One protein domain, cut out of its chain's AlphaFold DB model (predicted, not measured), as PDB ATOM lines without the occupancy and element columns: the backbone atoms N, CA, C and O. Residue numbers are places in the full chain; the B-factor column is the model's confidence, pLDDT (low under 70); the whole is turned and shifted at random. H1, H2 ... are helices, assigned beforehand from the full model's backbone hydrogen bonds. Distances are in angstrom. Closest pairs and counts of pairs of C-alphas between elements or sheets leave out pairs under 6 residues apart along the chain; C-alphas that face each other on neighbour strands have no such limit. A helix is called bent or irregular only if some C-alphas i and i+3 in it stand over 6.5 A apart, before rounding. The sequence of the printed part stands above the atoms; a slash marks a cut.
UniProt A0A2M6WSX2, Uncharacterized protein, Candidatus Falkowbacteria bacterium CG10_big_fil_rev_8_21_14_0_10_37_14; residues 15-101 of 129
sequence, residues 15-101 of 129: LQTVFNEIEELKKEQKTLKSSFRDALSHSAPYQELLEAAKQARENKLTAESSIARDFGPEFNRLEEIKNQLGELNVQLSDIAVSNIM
ATOM      1  N   LEU A  15     211.999 154.913 202.987       77.56
ATOM      2  CA  LEU A  15     210.835 155.720 203.389       77.56
ATOM      3  C   LEU A  15     211.211 157.171 203.737       77.56
ATOM      4  O   LEU A  15     210.530 158.107 203.316       77.56
ATOM      5  N   GLN A  16     212.318 157.361 204.460       77.50
ATOM      6  CA  GLN A  16     212.817 158.681 204.837       77.50
ATOM      7  C   GLN A  16     213.265 159.501 203.619       77.50
ATOM      8  O   GLN A  16     213.020 160.703 203.567       77.50
ATOM      9  N   THR A  17     213.886 158.866 202.620       85.75
ATOM     10  CA  THR A  17     214.313 159.516 201.373       85.75
ATOM     11  C   THR A  17     213.108 160.016 200.582       85.75
ATOM     12  O   THR A  17     213.086 161.176 200.184       85.75
ATOM     13  N   VAL A  18     212.074 159.183 200.419       84.88
ATOM     14  CA  VAL A  18     210.835 159.579 199.725       84.88
ATOM     15  C   VAL A  18     210.130 160.712 200.474       84.88
ATOM     16  O   VAL A  18     209.679 161.675 199.859       84.88
ATOM     17  N   PHE A  19     210.069 160.639 201.806       80.88
ATOM     18  CA  PHE A  19     209.488 161.700 202.624       80.88
ATOM     19  C   PHE A  19     210.248 163.029 202.480       80.88
ATOM     20  O   PHE A  19     209.626 164.072 202.286       80.88
ATOM     21  N   ASN A  20     211.583 162.995 202.518       88.62
ATOM     22  CA  ASN A  20     212.418 164.185 202.354       88.62
ATOM     23  C   ASN A  20     212.261 164.805 200.959       88.62
ATOM     24  O   ASN A  20     212.101 166.017 200.850       88.62
ATOM     25  N   GLU A  21     212.242 163.988 199.902       90.31
ATOM     26  CA  GLU A  21     211.992 164.454 198.531       90.31
ATOM     27  C   GLU A  21     210.624 165.140 198.405       90.31
ATOM     28  O   GLU A  21     210.517 166.204 197.797       90.31
ATOM     29  N   ILE A  22     209.578 164.576 199.025       87.12
ATOM     30  CA  ILE A  22     208.244 165.192 199.063       87.12
ATOM     31  C   ILE A  22     208.290 166.560 199.755       87.12
ATOM     32  O   ILE A  22     207.660 167.506 199.280       87.12
ATOM     33  N   GLU A  23     208.998 166.683 200.878       90.31
ATOM     34  CA  GLU A  23     209.089 167.950 201.610       90.31
ATOM     35  C   GLU A  23     209.875 169.018 200.836       90.31
ATOM     36  O   GLU A  23     209.446 170.173 200.806       90.31
ATOM     37  N   GLU A  24     210.961 168.654 200.152       94.19
ATOM     38  CA  GLU A  24     211.706 169.585 199.294       94.19
ATOM     39  C   GLU A  24     210.865 170.060 198.100       94.19
ATOM     40  O   GLU A  24     210.734 171.265 197.879       94.19
ATOM     41  N   LEU A  25     210.174 169.149 197.408       94.06
ATOM     42  CA  LEU A  25     209.271 169.515 196.309       94.06
ATOM     43  C   LEU A  25     208.122 170.420 196.774       94.06
ATOM     44  O   LEU A  25     207.707 171.329 196.052       94.06
ATOM     45  N   LYS A  26     207.604 170.224 197.994       91.56
ATOM     46  CA  LYS A  26     206.597 171.126 198.578       91.56
ATOM     47  C   LYS A  26     207.155 172.524 198.835       91.56
ATOM     48  O   LYS A  26     206.434 173.500 198.613       91.56
ATOM     49  N   LYS A  27     208.398 172.639 199.317       94.19
ATOM     50  CA  LYS A  27     209.052 173.940 199.527       94.19
ATOM     51  C   LYS A  27     209.231 174.667 198.201       94.19
ATOM     52  O   LYS A  27     208.793 175.807 198.086       94.19
ATOM     53  N   GLU A  28     209.788 173.992 197.201       94.62
ATOM     54  CA  GLU A  28     209.989 174.554 195.865       94.62
ATOM     55  C   GLU A  28     208.659 174.994 195.240       94.62
ATOM     56  O   GLU A  28     208.514 176.138 194.801       94.62
ATOM     57  N   GLN A  29     207.634 174.137 195.308       91.56
ATOM     58  CA  GLN A  29     206.290 174.478 194.849       91.56
ATOM     59  C   GLN A  29     205.753 175.735 195.548       91.56
ATOM     60  O   GLN A  29     205.126 176.578 194.903       91.56
ATOM     61  N   LYS A  30     205.958 175.866 196.863       95.06
ATOM     62  CA  LYS A  30     205.509 177.038 197.621       95.06
ATOM     63  C   LYS A  30     206.225 178.305 197.154       95.06
ATOM     64  O   LYS A  30     205.554 179.318 196.967       95.06
ATOM     65  N   THR A  31     207.535 178.240 196.930       95.31
ATOM     66  CA  THR A  31     208.329 179.363 196.415       95.31
ATOM     67  C   THR A  31     207.824 179.814 195.047       95.31
ATOM     68  O   THR A  31     207.507 180.988 194.882       95.31
ATOM     69  N   LEU A  32     207.643 178.881 194.104       94.94
ATOM     70  CA  LEU A  32     207.147 179.181 192.754       94.94
ATOM     71  C   LEU A  32     205.733 179.774 192.762       94.94
ATOM     72  O   LEU A  32     205.430 180.721 192.037       94.94
ATOM     73  N   LYS A  33     204.846 179.234 193.607       93.88
ATOM     74  CA  LYS A  33     203.493 179.779 193.781       93.88
ATOM     75  C   LYS A  33     203.519 181.188 194.370       93.88
ATOM     76  O   LYS A  33     202.697 182.008 193.969       93.88
ATOM     77  N   SER A  34     204.429 181.460 195.308       95.31
ATOM     78  CA  SER A  34     204.591 182.795 195.892       95.31
ATOM     79  C   SER A  34     205.059 183.785 194.839       95.31
ATOM     80  O   SER A  34     204.364 184.761 194.596       95.31
ATOM     81  N   SER A  35     206.152 183.485 194.132       94.19
ATOM     82  CA  SER A  35     206.703 184.390 193.118       94.19
ATOM     83  C   SER A  35     205.703 184.691 192.004       94.19
ATOM     84  O   SER A  35     205.598 185.825 191.545       94.19
ATOM     85  N   PHE A  36     204.926 183.689 191.584       93.25
ATOM     86  CA  PHE A  36     203.862 183.892 190.609       93.25
ATOM     87  C   PHE A  36     202.737 184.784 191.153       93.25
ATOM     88  O   PHE A  36     202.279 185.685 190.453       93.25
ATOM     89  N   ARG A  37     202.307 184.575 192.405       91.88
ATOM     90  CA  ARG A  37     201.309 185.437 193.059       91.88
ATOM     91  C   ARG A  37     201.813 186.876 193.186       91.88
ATOM     92  O   ARG A  37     201.036 187.794 192.942       91.88
ATOM     93  N   ASP A  38     203.083 187.062 193.526       92.81
ATOM     94  CA  ASP A  38     203.699 188.384 193.643       92.81
ATOM     95  C   ASP A  38     203.723 189.083 192.274       92.81
ATOM     96  O   ASP A  38     203.285 190.228 192.158       92.81
ATOM     97  N   ALA A  39     204.099 188.369 191.206       92.94
ATOM     98  CA  ALA A  39     204.060 188.890 189.838       92.94
ATOM     99  C   ALA A  39     202.640 189.290 189.401       92.94
ATOM    100  O   ALA A  39     202.439 190.365 188.836       92.94
ATOM    101  N   LEU A  40     201.642 188.457 189.708       91.12
ATOM    102  CA  LEU A  40     200.236 188.783 189.473       91.12
ATOM    103  C   LEU A  40     199.808 190.034 190.251       91.12
ATOM    104  O   LEU A  40     199.103 190.876 189.703       91.12
ATOM    105  N   SER A  41     200.262 190.198 191.499       88.81
ATOM    106  CA  SER A  41     199.887 191.346 192.330       88.81
ATOM    107  C   SER A  41     200.331 192.698 191.752       88.81
ATOM    108  O   SER A  41     199.656 193.703 191.967       88.81
ATOM    109  N   HIS A  42     201.402 192.714 190.957       91.12
ATOM    110  CA  HIS A  42     201.935 193.919 190.318       91.12
ATOM    111  C   HIS A  42     201.380 194.177 188.907       91.12
ATOM    112  O   HIS A  42     201.702 195.194 188.295       91.12
ATOM    113  N   SER A  43     200.541 193.285 188.379       93.88
ATOM    114  CA  SER A  43     199.934 193.428 187.055       93.88
ATOM    115  C   SER A  43     198.629 194.225 187.137       93.88
ATOM    116  O   SER A  43     197.612 193.720 187.611       93.88
ATOM    117  N   ALA A  44     198.637 195.461 186.633       90.62
ATOM    118  CA  ALA A  44     197.448 196.314 186.540       90.62
ATOM    119  C   ALA A  44     196.232 195.641 185.858       90.62
ATOM    120  O   ALA A  44     195.168 195.618 186.479       90.62
ATOM    121  N   PRO A  45     196.350 195.002 184.670       92.44
ATOM    122  CA  PRO A  45     195.195 194.348 184.046       92.44
ATOM    123  C   PRO A  45     194.672 193.166 184.871       92.44
ATOM    124  O   PRO A  45     193.480 192.873 184.864       92.44
ATOM    125  N   TYR A  46     195.543 192.485 185.621       92.94
ATOM    126  CA  TYR A  46     195.105 191.426 186.526       92.94
ATOM    127  C   TYR A  46     194.340 191.983 187.735       92.94
ATOM    128  O   TYR A  46     193.350 191.385 188.154       92.94
ATOM    129  N   GLN A  47     194.751 193.135 188.274       92.94
ATOM    130  CA  GLN A  47     194.025 193.804 189.357       92.94
ATOM    131  C   GLN A  47     192.638 194.279 188.907       92.94
ATOM    132  O   GLN A  47     191.662 194.073 189.622       92.94
ATOM    133  N   GLU A  48     192.514 194.825 187.697       93.38
ATOM    134  CA  GLU A  48     191.213 195.208 187.127       93.38
ATOM    135  C   GLU A  48     190.275 194.001 186.973       93.38
ATOM    136  O   GLU A  48     189.100 194.064 187.339       93.38
ATOM    137  N   LEU A  49     190.804 192.863 186.507       94.12
ATOM    138  CA  LEU A  49     190.050 191.610 186.445       94.12
ATOM    139  C   LEU A  49     189.644 191.105 187.835       94.12
ATOM    140  O   LEU A  49     188.544 190.570 187.986       94.12
ATOM    141  N   LEU A  50     190.495 191.271 188.853       92.75
ATOM    142  CA  LEU A  50     190.160 190.913 190.232       92.75
ATOM    143  C   LEU A  50     189.009 191.759 190.778       92.75
ATOM    144  O   LEU A  50     188.112 191.202 191.410       92.75
ATOM    145  N   GLU A  51     189.000 193.065 190.526       93.44
ATOM    146  CA  GLU A  51     187.900 193.937 190.950       93.44
ATOM    147  C   GLU A  51     186.594 193.597 190.220       93.44
ATOM    148  O   GLU A  51     185.553 193.426 190.858       93.44
ATOM    149  N   ALA A  52     186.645 193.367 188.905       94.25
ATOM    150  CA  ALA A  52     185.481 192.904 188.151       94.25
ATOM    151  C   ALA A  52     184.956 191.551 188.674       94.25
ATOM    152  O   ALA A  52     183.745 191.351 188.811       94.25
ATOM    153  N   ALA A  53     185.857 190.629 189.025       93.50
ATOM    154  CA  ALA A  53     185.500 189.341 189.608       93.50
ATOM    155  C   ALA A  53     184.887 189.475 191.012       93.50
ATOM    156  O   ALA A  53     183.963 188.728 191.341       93.50
ATOM    157  N   LYS A  54     185.356 190.422 191.837       95.00
ATOM    158  CA  LYS A  54     184.738 190.732 193.138       95.00
ATOM    159  C   LYS A  54     183.309 191.228 192.953       95.00
ATOM    160  O   LYS A  54     182.406 190.649 193.550       95.00
ATOM    161  N   GLN A  55     183.092 192.196 192.063       94.75
ATOM    162  CA  GLN A  55     181.751 192.707 191.777       94.75
ATOM    163  C   GLN A  55     180.820 191.599 191.267       94.75
ATOM    164  O   GLN A  55     179.683 191.467 191.717       94.75
ATOM    165  N   ALA A  56     181.309 190.752 190.357       94.31
ATOM    166  CA  ALA A  56     180.546 189.612 189.860       94.31
ATOM    167  C   ALA A  56     180.202 188.614 190.980       94.31
ATOM    168  O   ALA A  56     179.092 188.082 191.011       94.31
ATOM    169  N   ARG A  57     181.125 188.376 191.921       94.12
ATOM    170  CA  ARG A  57     180.901 187.507 193.083       94.12
ATOM    171  C   ARG A  57     179.856 188.078 194.034       94.12
ATOM    172  O   ARG A  57     179.038 187.309 194.528       94.12
ATOM    173  N   GLU A  58     179.873 189.381 194.285       95.06
ATOM    174  CA  GLU A  58     178.856 190.050 195.103       95.06
ATOM    175  C   GLU A  58     177.477 189.936 194.459       95.06
ATOM    176  O   GLU A  58     176.546 189.441 195.091       95.06
ATOM    177  N   ASN A  59     177.369 190.268 193.169       92.62
ATOM    178  CA  ASN A  59     176.118 190.154 192.420       92.62
ATOM    179  C   ASN A  59     175.581 188.712 192.433       92.62
ATOM    180  O   ASN A  59     174.392 188.479 192.657       92.62
ATOM    181  N   LYS A  60     176.475 187.735 192.235       93.25
ATOM    182  CA  LYS A  60     176.153 186.311 192.322       93.25
ATOM    183  C   LYS A  60     175.657 185.937 193.720       93.25
ATOM    184  O   LYS A  60     174.627 185.282 193.828       93.25
ATOM    185  N   LEU A  61     176.352 186.362 194.776       93.50
ATOM    186  CA  LEU A  61     175.975 186.066 196.159       93.50
ATOM    187  C   LEU A  61     174.591 186.630 196.497       93.50
ATOM    188  O   LEU A  61     173.813 185.959 197.170       93.50
ATOM    189  N   THR A  62     174.267 187.835 196.023       91.94
ATOM    190  CA  THR A  62     172.939 188.437 196.199       91.94
ATOM    191  C   THR A  62     171.855 187.593 195.529       91.94
ATOM    192  O   THR A  62     170.842 187.292 196.162       91.94
ATOM    193  N   ALA A  63     172.077 187.162 194.284       89.56
ATOM    194  CA  ALA A  63     171.144 186.303 193.560       89.56
ATOM    195  C   ALA A  63     170.981 184.929 194.233       89.56
ATOM    196  O   ALA A  63     169.861 184.490 194.475       89.56
ATOM    197  N   GLU A  64     172.088 184.283 194.605       88.31
ATOM    198  CA  GLU A  64     172.077 182.994 195.303       88.31
ATOM    199  C   GLU A  64     171.412 183.098 196.671       88.31
ATOM    200  O   GLU A  64     170.663 182.207 197.037       88.31
ATOM    201  N   SER A  65     171.619 184.188 197.411       85.88
ATOM    202  CA  SER A  65     170.951 184.408 198.700       85.88
ATOM    203  C   SER A  65     169.449 184.618 198.537       85.88
ATOM    204  O   SER A  65     168.682 184.200 199.401       85.88
ATOM    205  N   SER A  66     169.021 185.263 197.447       86.69
ATOM    206  CA  SER A  66     167.600 185.382 197.121       86.69
ATOM    207  C   SER A  66     166.998 184.008 196.851       86.69
ATOM    208  O   SER A  66     166.014 183.653 197.482       86.69
ATOM    209  N   ILE A  67     167.636 183.217 195.986       85.69
ATOM    210  CA  ILE A  67     167.172 181.871 195.629       85.69
ATOM    211  C   ILE A  67     167.230 180.944 196.849       85.69
ATOM    212  O   ILE A  67     166.302 180.197 197.108       85.69
ATOM    213  N   ALA A  68     168.288 181.004 197.655       80.56
ATOM    214  CA  ALA A  68     168.466 180.110 198.792       80.56
ATOM    215  C   ALA A  68     167.397 180.290 199.879       80.56
ATOM    216  O   ALA A  68     167.069 179.323 200.564       80.56
ATOM    217  N   ARG A  69     166.827 181.495 200.020       81.25
ATOM    218  CA  ARG A  69     165.672 181.723 200.906       81.25
ATOM    219  C   ARG A  69     164.451 180.919 200.469       81.25
ATOM    220  O   ARG A  69     163.706 180.468 201.334       81.25
ATOM    221  N   ASP A  70     164.298 180.692 199.170       82.19
ATOM    222  CA  ASP A  70     163.181 179.939 198.602       82.19
ATOM    223  C   ASP A  70     163.378 178.412 198.729       82.19
ATOM    224  O   ASP A  70     162.406 177.669 198.673       82.19
ATOM    225  N   PHE A  71     164.615 177.948 198.966       85.56
ATOM    226  CA  PHE A  71     165.017 176.528 199.049       85.56
ATOM    227  C   PHE A  71     165.287 176.030 200.487       85.56
ATOM    228  O   PHE A  71     165.957 175.015 200.700       85.56
ATOM    229  N   GLY A  72     164.832 176.762 201.510       83.62
ATOM    230  CA  GLY A  72     165.084 176.428 202.920       83.62
ATOM    231  C   GLY A  72     164.769 174.966 203.304       83.62
ATOM    232  O   GLY A  72     165.623 174.310 203.909       83.62
ATOM    233  N   PRO A  73     163.591 174.416 202.947       86.94
ATOM    234  CA  PRO A  73     163.248 173.017 203.213       86.94
ATOM    235  C   PRO A  73     164.194 172.011 202.542       86.94
ATOM    236  O   PRO A  73     164.594 171.023 203.159       86.94
ATOM    237  N   GLU A  74     164.594 172.267 201.300       89.62
ATOM    238  CA  GLU A  74     165.509 171.428 200.532       89.62
ATOM    239  C   GLU A  74     166.919 171.430 201.135       89.62
ATOM    240  O   GLU A  74     167.560 170.379 201.190       89.62
ATOM    241  N   PHE A  75     167.398 172.569 201.650       86.25
ATOM    242  CA  PHE A  75     168.681 172.639 202.359       86.25
ATOM    243  C   PHE A  75     168.672 171.869 203.677       86.25
ATOM    244  O   PHE A  75     169.644 171.180 203.985       86.25
ATOM    245  N   ASN A  76     167.570 171.928 204.427       87.75
ATOM    246  CA  ASN A  76     167.417 171.111 205.629       87.75
ATOM    247  C   ASN A  76     167.482 169.624 205.274       87.75
ATOM    248  O   ASN A  76     168.225 168.867 205.898       87.75
ATOM    249  N   ARG A  77     166.786 169.221 204.204       92.62
ATOM    250  CA  ARG A  77     166.841 167.843 203.716       92.62
ATOM    251  C   ARG A  77     168.246 167.442 203.259       92.62
ATOM    252  O   ARG A  77     168.663 166.307 203.481       92.62
ATOM    253  N   LEU A  78     168.986 168.354 202.637       91.56
ATOM    254  CA  LEU A  78     170.366 168.119 202.221       91.56
ATOM    255  C   LEU A  78     171.295 167.887 203.424       91.56
ATOM    256  O   LEU A  78     172.100 166.955 203.396       91.56
ATOM    257  N   GLU A  79     171.179 168.698 204.478       90.19
ATOM    258  CA  GLU A  79     171.956 168.521 205.713       90.19
ATOM    259  C   GLU A  79     171.590 167.212 206.434       90.19
ATOM    260  O   GLU A  79     172.485 166.489 206.872       90.19
ATOM    261  N   GLU A  80     170.311 166.828 206.470       95.56
ATOM    262  CA  GLU A  80     169.892 165.511 206.974       95.56
ATOM    263  C   GLU A  80     170.550 164.362 206.202       95.56
ATOM    264  O   GLU A  80     171.137 163.465 206.810       95.56
ATOM    265  N   ILE A  81     170.490 164.393 204.865       96.62
ATOM    266  CA  ILE A  81     171.095 163.363 204.007       96.62
ATOM    267  C   ILE A  81     172.602 163.284 204.256       96.62
ATOM    268  O   ILE A  81     173.161 162.196 204.362       96.62
ATOM    269  N   LYS A  82     173.274 164.430 204.377       94.38
ATOM    270  CA  LYS A  82     174.713 164.497 204.642       94.38
ATOM    271  C   LYS A  82     175.078 163.879 205.991       94.38
ATOM    272  O   LYS A  82     176.052 163.129 206.054       94.38
ATOM    273  N   ASN A  83     174.303 164.154 207.038       94.44
ATOM    274  CA  ASN A  83     174.513 163.553 208.355       94.44
ATOM    275  C   ASN A  83     174.306 162.036 208.306       94.44
ATOM    276  O   ASN A  83     175.188 161.292 208.726       94.44
ATOM    277  N   GLN A  84     173.216 161.577 207.686       96.44
ATOM    278  CA  GLN A  84     172.932 160.149 207.508       96.44
ATOM    279  C   GLN A  84     174.038 159.432 206.723       96.44
ATOM    280  O   GLN A  84     174.499 158.368 207.126       96.44
ATOM    281  N   LEU A  85     174.515 160.021 205.624       96.25
ATOM    282  CA  LEU A  85     175.637 159.473 204.859       96.25
ATOM    283  C   LEU A  85     176.928 159.440 205.684       96.25
ATOM    284  O   LEU A  85     177.703 158.493 205.570       96.25
ATOM    285  N   GLY A  86     177.176 160.460 206.508       93.75
ATOM    286  CA  GLY A  86     178.310 160.491 207.429       93.75
ATOM    287  C   GLY A  86     178.269 159.334 208.426       93.75
ATOM    288  O   GLY A  86     179.244 158.594 208.543       93.75
ATOM    289  N   GLU A  87     177.127 159.138 209.082       96.00
ATOM    290  CA  GLU A  87     176.898 158.042 210.027       96.00
ATOM    291  C   GLU A  87     177.060 156.669 209.362       96.00
ATOM    292  O   GLU A  87     177.793 155.820 209.868       96.00
ATOM    293  N   LEU A  88     176.454 156.470 208.188       96.31
ATOM    294  CA  LEU A  88     176.546 155.215 207.436       96.31
ATOM    295  C   LEU A  88     177.980 154.903 206.984       96.31
ATOM    296  O   LEU A  88     178.397 153.750 207.031       96.31
ATOM    297  N   ASN A  89     178.761 155.910 206.581       92.00
ATOM    298  CA  ASN A  89     180.161 155.709 206.191       92.00
ATOM    299  C   ASN A  89     181.052 155.306 207.375       92.00
ATOM    300  O   ASN A  89     181.967 154.492 207.213       92.00
ATOM    301  N   VAL A  90     180.791 155.859 208.564       92.00
ATOM    302  CA  VAL A  90     181.477 155.445 209.796       92.00
ATOM    303  C   VAL A  90     181.110 154.002 210.129       92.00
ATOM    304  O   VAL A  90     182.006 153.175 210.274       92.00
ATOM    305  N   GLN A  91     179.816 153.668 210.129       94.62
ATOM    306  CA  GLN A  91     179.348 152.300 210.370       94.62
ATOM    307  C   GLN A  91     179.950 151.297 209.378       94.62
ATOM    308  O   GLN A  91     180.423 150.239 209.788       94.62
ATOM    309  N   LEU A  92     179.989 151.632 208.084       91.69
ATOM    310  CA  LEU A  92     180.606 150.793 207.054       91.69
ATOM    311  C   LEU A  92     182.089 150.535 207.351       91.69
ATOM    312  O   LEU A  92     182.559 149.406 207.213       91.69
ATOM    313  N   SER A  93     182.816 151.568 207.784       90.12
ATOM    314  CA  SER A  93     184.233 151.457 208.144       90.12
ATOM    315  C   SER A  93     184.435 150.576 209.378       90.12
ATOM    316  O   SER A  93     185.305 149.707 209.363       90.12
ATOM    317  N   ASP A  94     183.615 150.747 210.416       90.38
ATOM    318  CA  ASP A  94     183.686 149.954 211.648       90.38
ATOM    319  C   ASP A  94     183.390 148.472 211.385       90.38
ATOM    320  O   ASP A  94     184.106 147.592 211.872       90.38
ATOM    321  N   ILE A  95     182.380 148.186 210.555       90.62
ATOM    322  CA  ILE A  95     182.053 146.826 210.108       90.62
ATOM    323  C   ILE A  95     183.226 146.236 209.322       90.62
ATOM    324  O   ILE A  95     183.667 145.126 209.622       90.62
ATOM    325  N   ALA A  96     183.775 146.977 208.356       89.44
ATOM    326  CA  ALA A  96     184.896 146.512 207.546       89.44
ATOM    327  C   ALA A  96     186.132 146.201 208.405       89.44
ATOM    328  O   ALA A  96     186.736 145.140 208.251       89.44
ATOM    329  N   VAL A  97     186.483 147.079 209.352       88.50
ATOM    330  CA  VAL A  97     187.595 146.858 210.289       88.50
ATOM    331  C   VAL A  97     187.332 145.642 211.177       88.50
ATOM    332  O   VAL A  97     188.224 144.812 211.338       88.50
ATOM    333  N   SER A  98     186.117 145.488 211.713       89.12
ATOM    334  CA  SER A  98     185.752 144.323 212.530       89.12
ATOM    335  C   SER A  98     185.888 143.011 211.752       89.12
ATOM    336  O   SER A  98     186.465 142.053 212.268       89.12
ATOM    337  N   ASN A  99     185.422 142.977 210.505       88.44
ATOM    338  CA  ASN A  99     185.506 141.799 209.642       88.44
ATOM    339  C   ASN A  99     186.964 141.465 209.297       88.44
ATOM    340  O   ASN A  99     187.366 140.310 209.426       88.44
ATOM    341  N   ILE A 100     187.795 142.473 208.993       87.62
ATOM    342  CA  ILE A 100     189.248 142.287 208.826       87.62
ATOM    343  C   ILE A 100     189.862 141.668 210.087       87.62
ATOM    344  O   ILE A 100     190.625 140.708 209.991       87.62
ATOM    345  N   MET A 101     189.533 142.190 211.274       88.00
ATOM    346  CA  MET A 101     190.067 141.684 212.546       88.00
ATOM    347  C   MET A 101     189.659 140.232 212.827       88.00
ATOM    348  O   MET A 101     190.412 139.507 213.475       88.00
TER     349      MET A 101
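This is residues 15 to 101 of the 129 residues of an uncharacterized protein of Candidatus Falkowbacteria bacterium CG10_big_fil_rev_8_21_14_0_10_37_14 (UniProt A0A2M6WSX2). Three long helices, H1, H2 and H3, follow one another end to end round an open, flat frame with an empty middle: H2 is the base, H1 and H3 are its two arms, and a sharp corner stands at each end of H2. The free ends of the arms, at Leu 15 and Met 101, leave the frame open on its fourth side. The printed part has 87 residues, with three named helices in the order H1, H2, H3 and no named strand; the class is all helix. The whole is extended, with a radius of gyration of the C-alphas of 23.2 A, and the C-alphas span 59 by 55 by 7 A along their three main axes.

Find C-alpha 15 at (210.835, 155.720, 203.389); from there H1 runs through residues 15 to 41, 38.9 A from first to last C-alpha. After His 42 and Ser 43, look for C-alpha 44 at (197.448, 196.314, 186.540), where H2 begins; it holds residues 44 to 70 and is 39.8 A long from first to last C-alpha. Past Phe 71 comes H3, residues 72 to 101, the longest helix with 30 residues and 43.9 A from first to last C-alpha; it ends at C-alpha 101, at (190.067, 141.684, 212.546). None of the three helices is bent or irregular.

Look first at the corner between H1 and H2, where the two only just touch, with 3 pairs of C-alphas within 8 A, and touch only at the corner by their link. H1 touches H2 with residues 40 to 41 alone, and H2 touches H1 with residues 46 to 47 alone; the closest C-alphas of the two helices, those of Leu 40 and Tyr 46, are 6.5 A apart. Their lines are about perpendicular, at 79 degrees, and their centres are 31.2 A apart. At the other end of H2, around Phe 71, H2 and H3 meet only through their link. H1 and H3 are apart, and H3 touches no helix. Along the backbones of H1 and H3, every O i to N i+4 pair is within hydrogen-bond range; in H2 it is 22 of 23.

The two C-alphas farthest apart are those of Ala 44 and Met 101, at 61.0 A, while the first and last printed C-alphas, those of Leu 15 and Met 101, are 26.7 A apart. Residues 15 to 40, 42 to 49 and 51 to 101 stand free. The links from H1 to H2 and from H2 to H3 are tight, and the printed part has no cut. The mean pLDDT of the printed part is 90.9, and no printed residue is under 70.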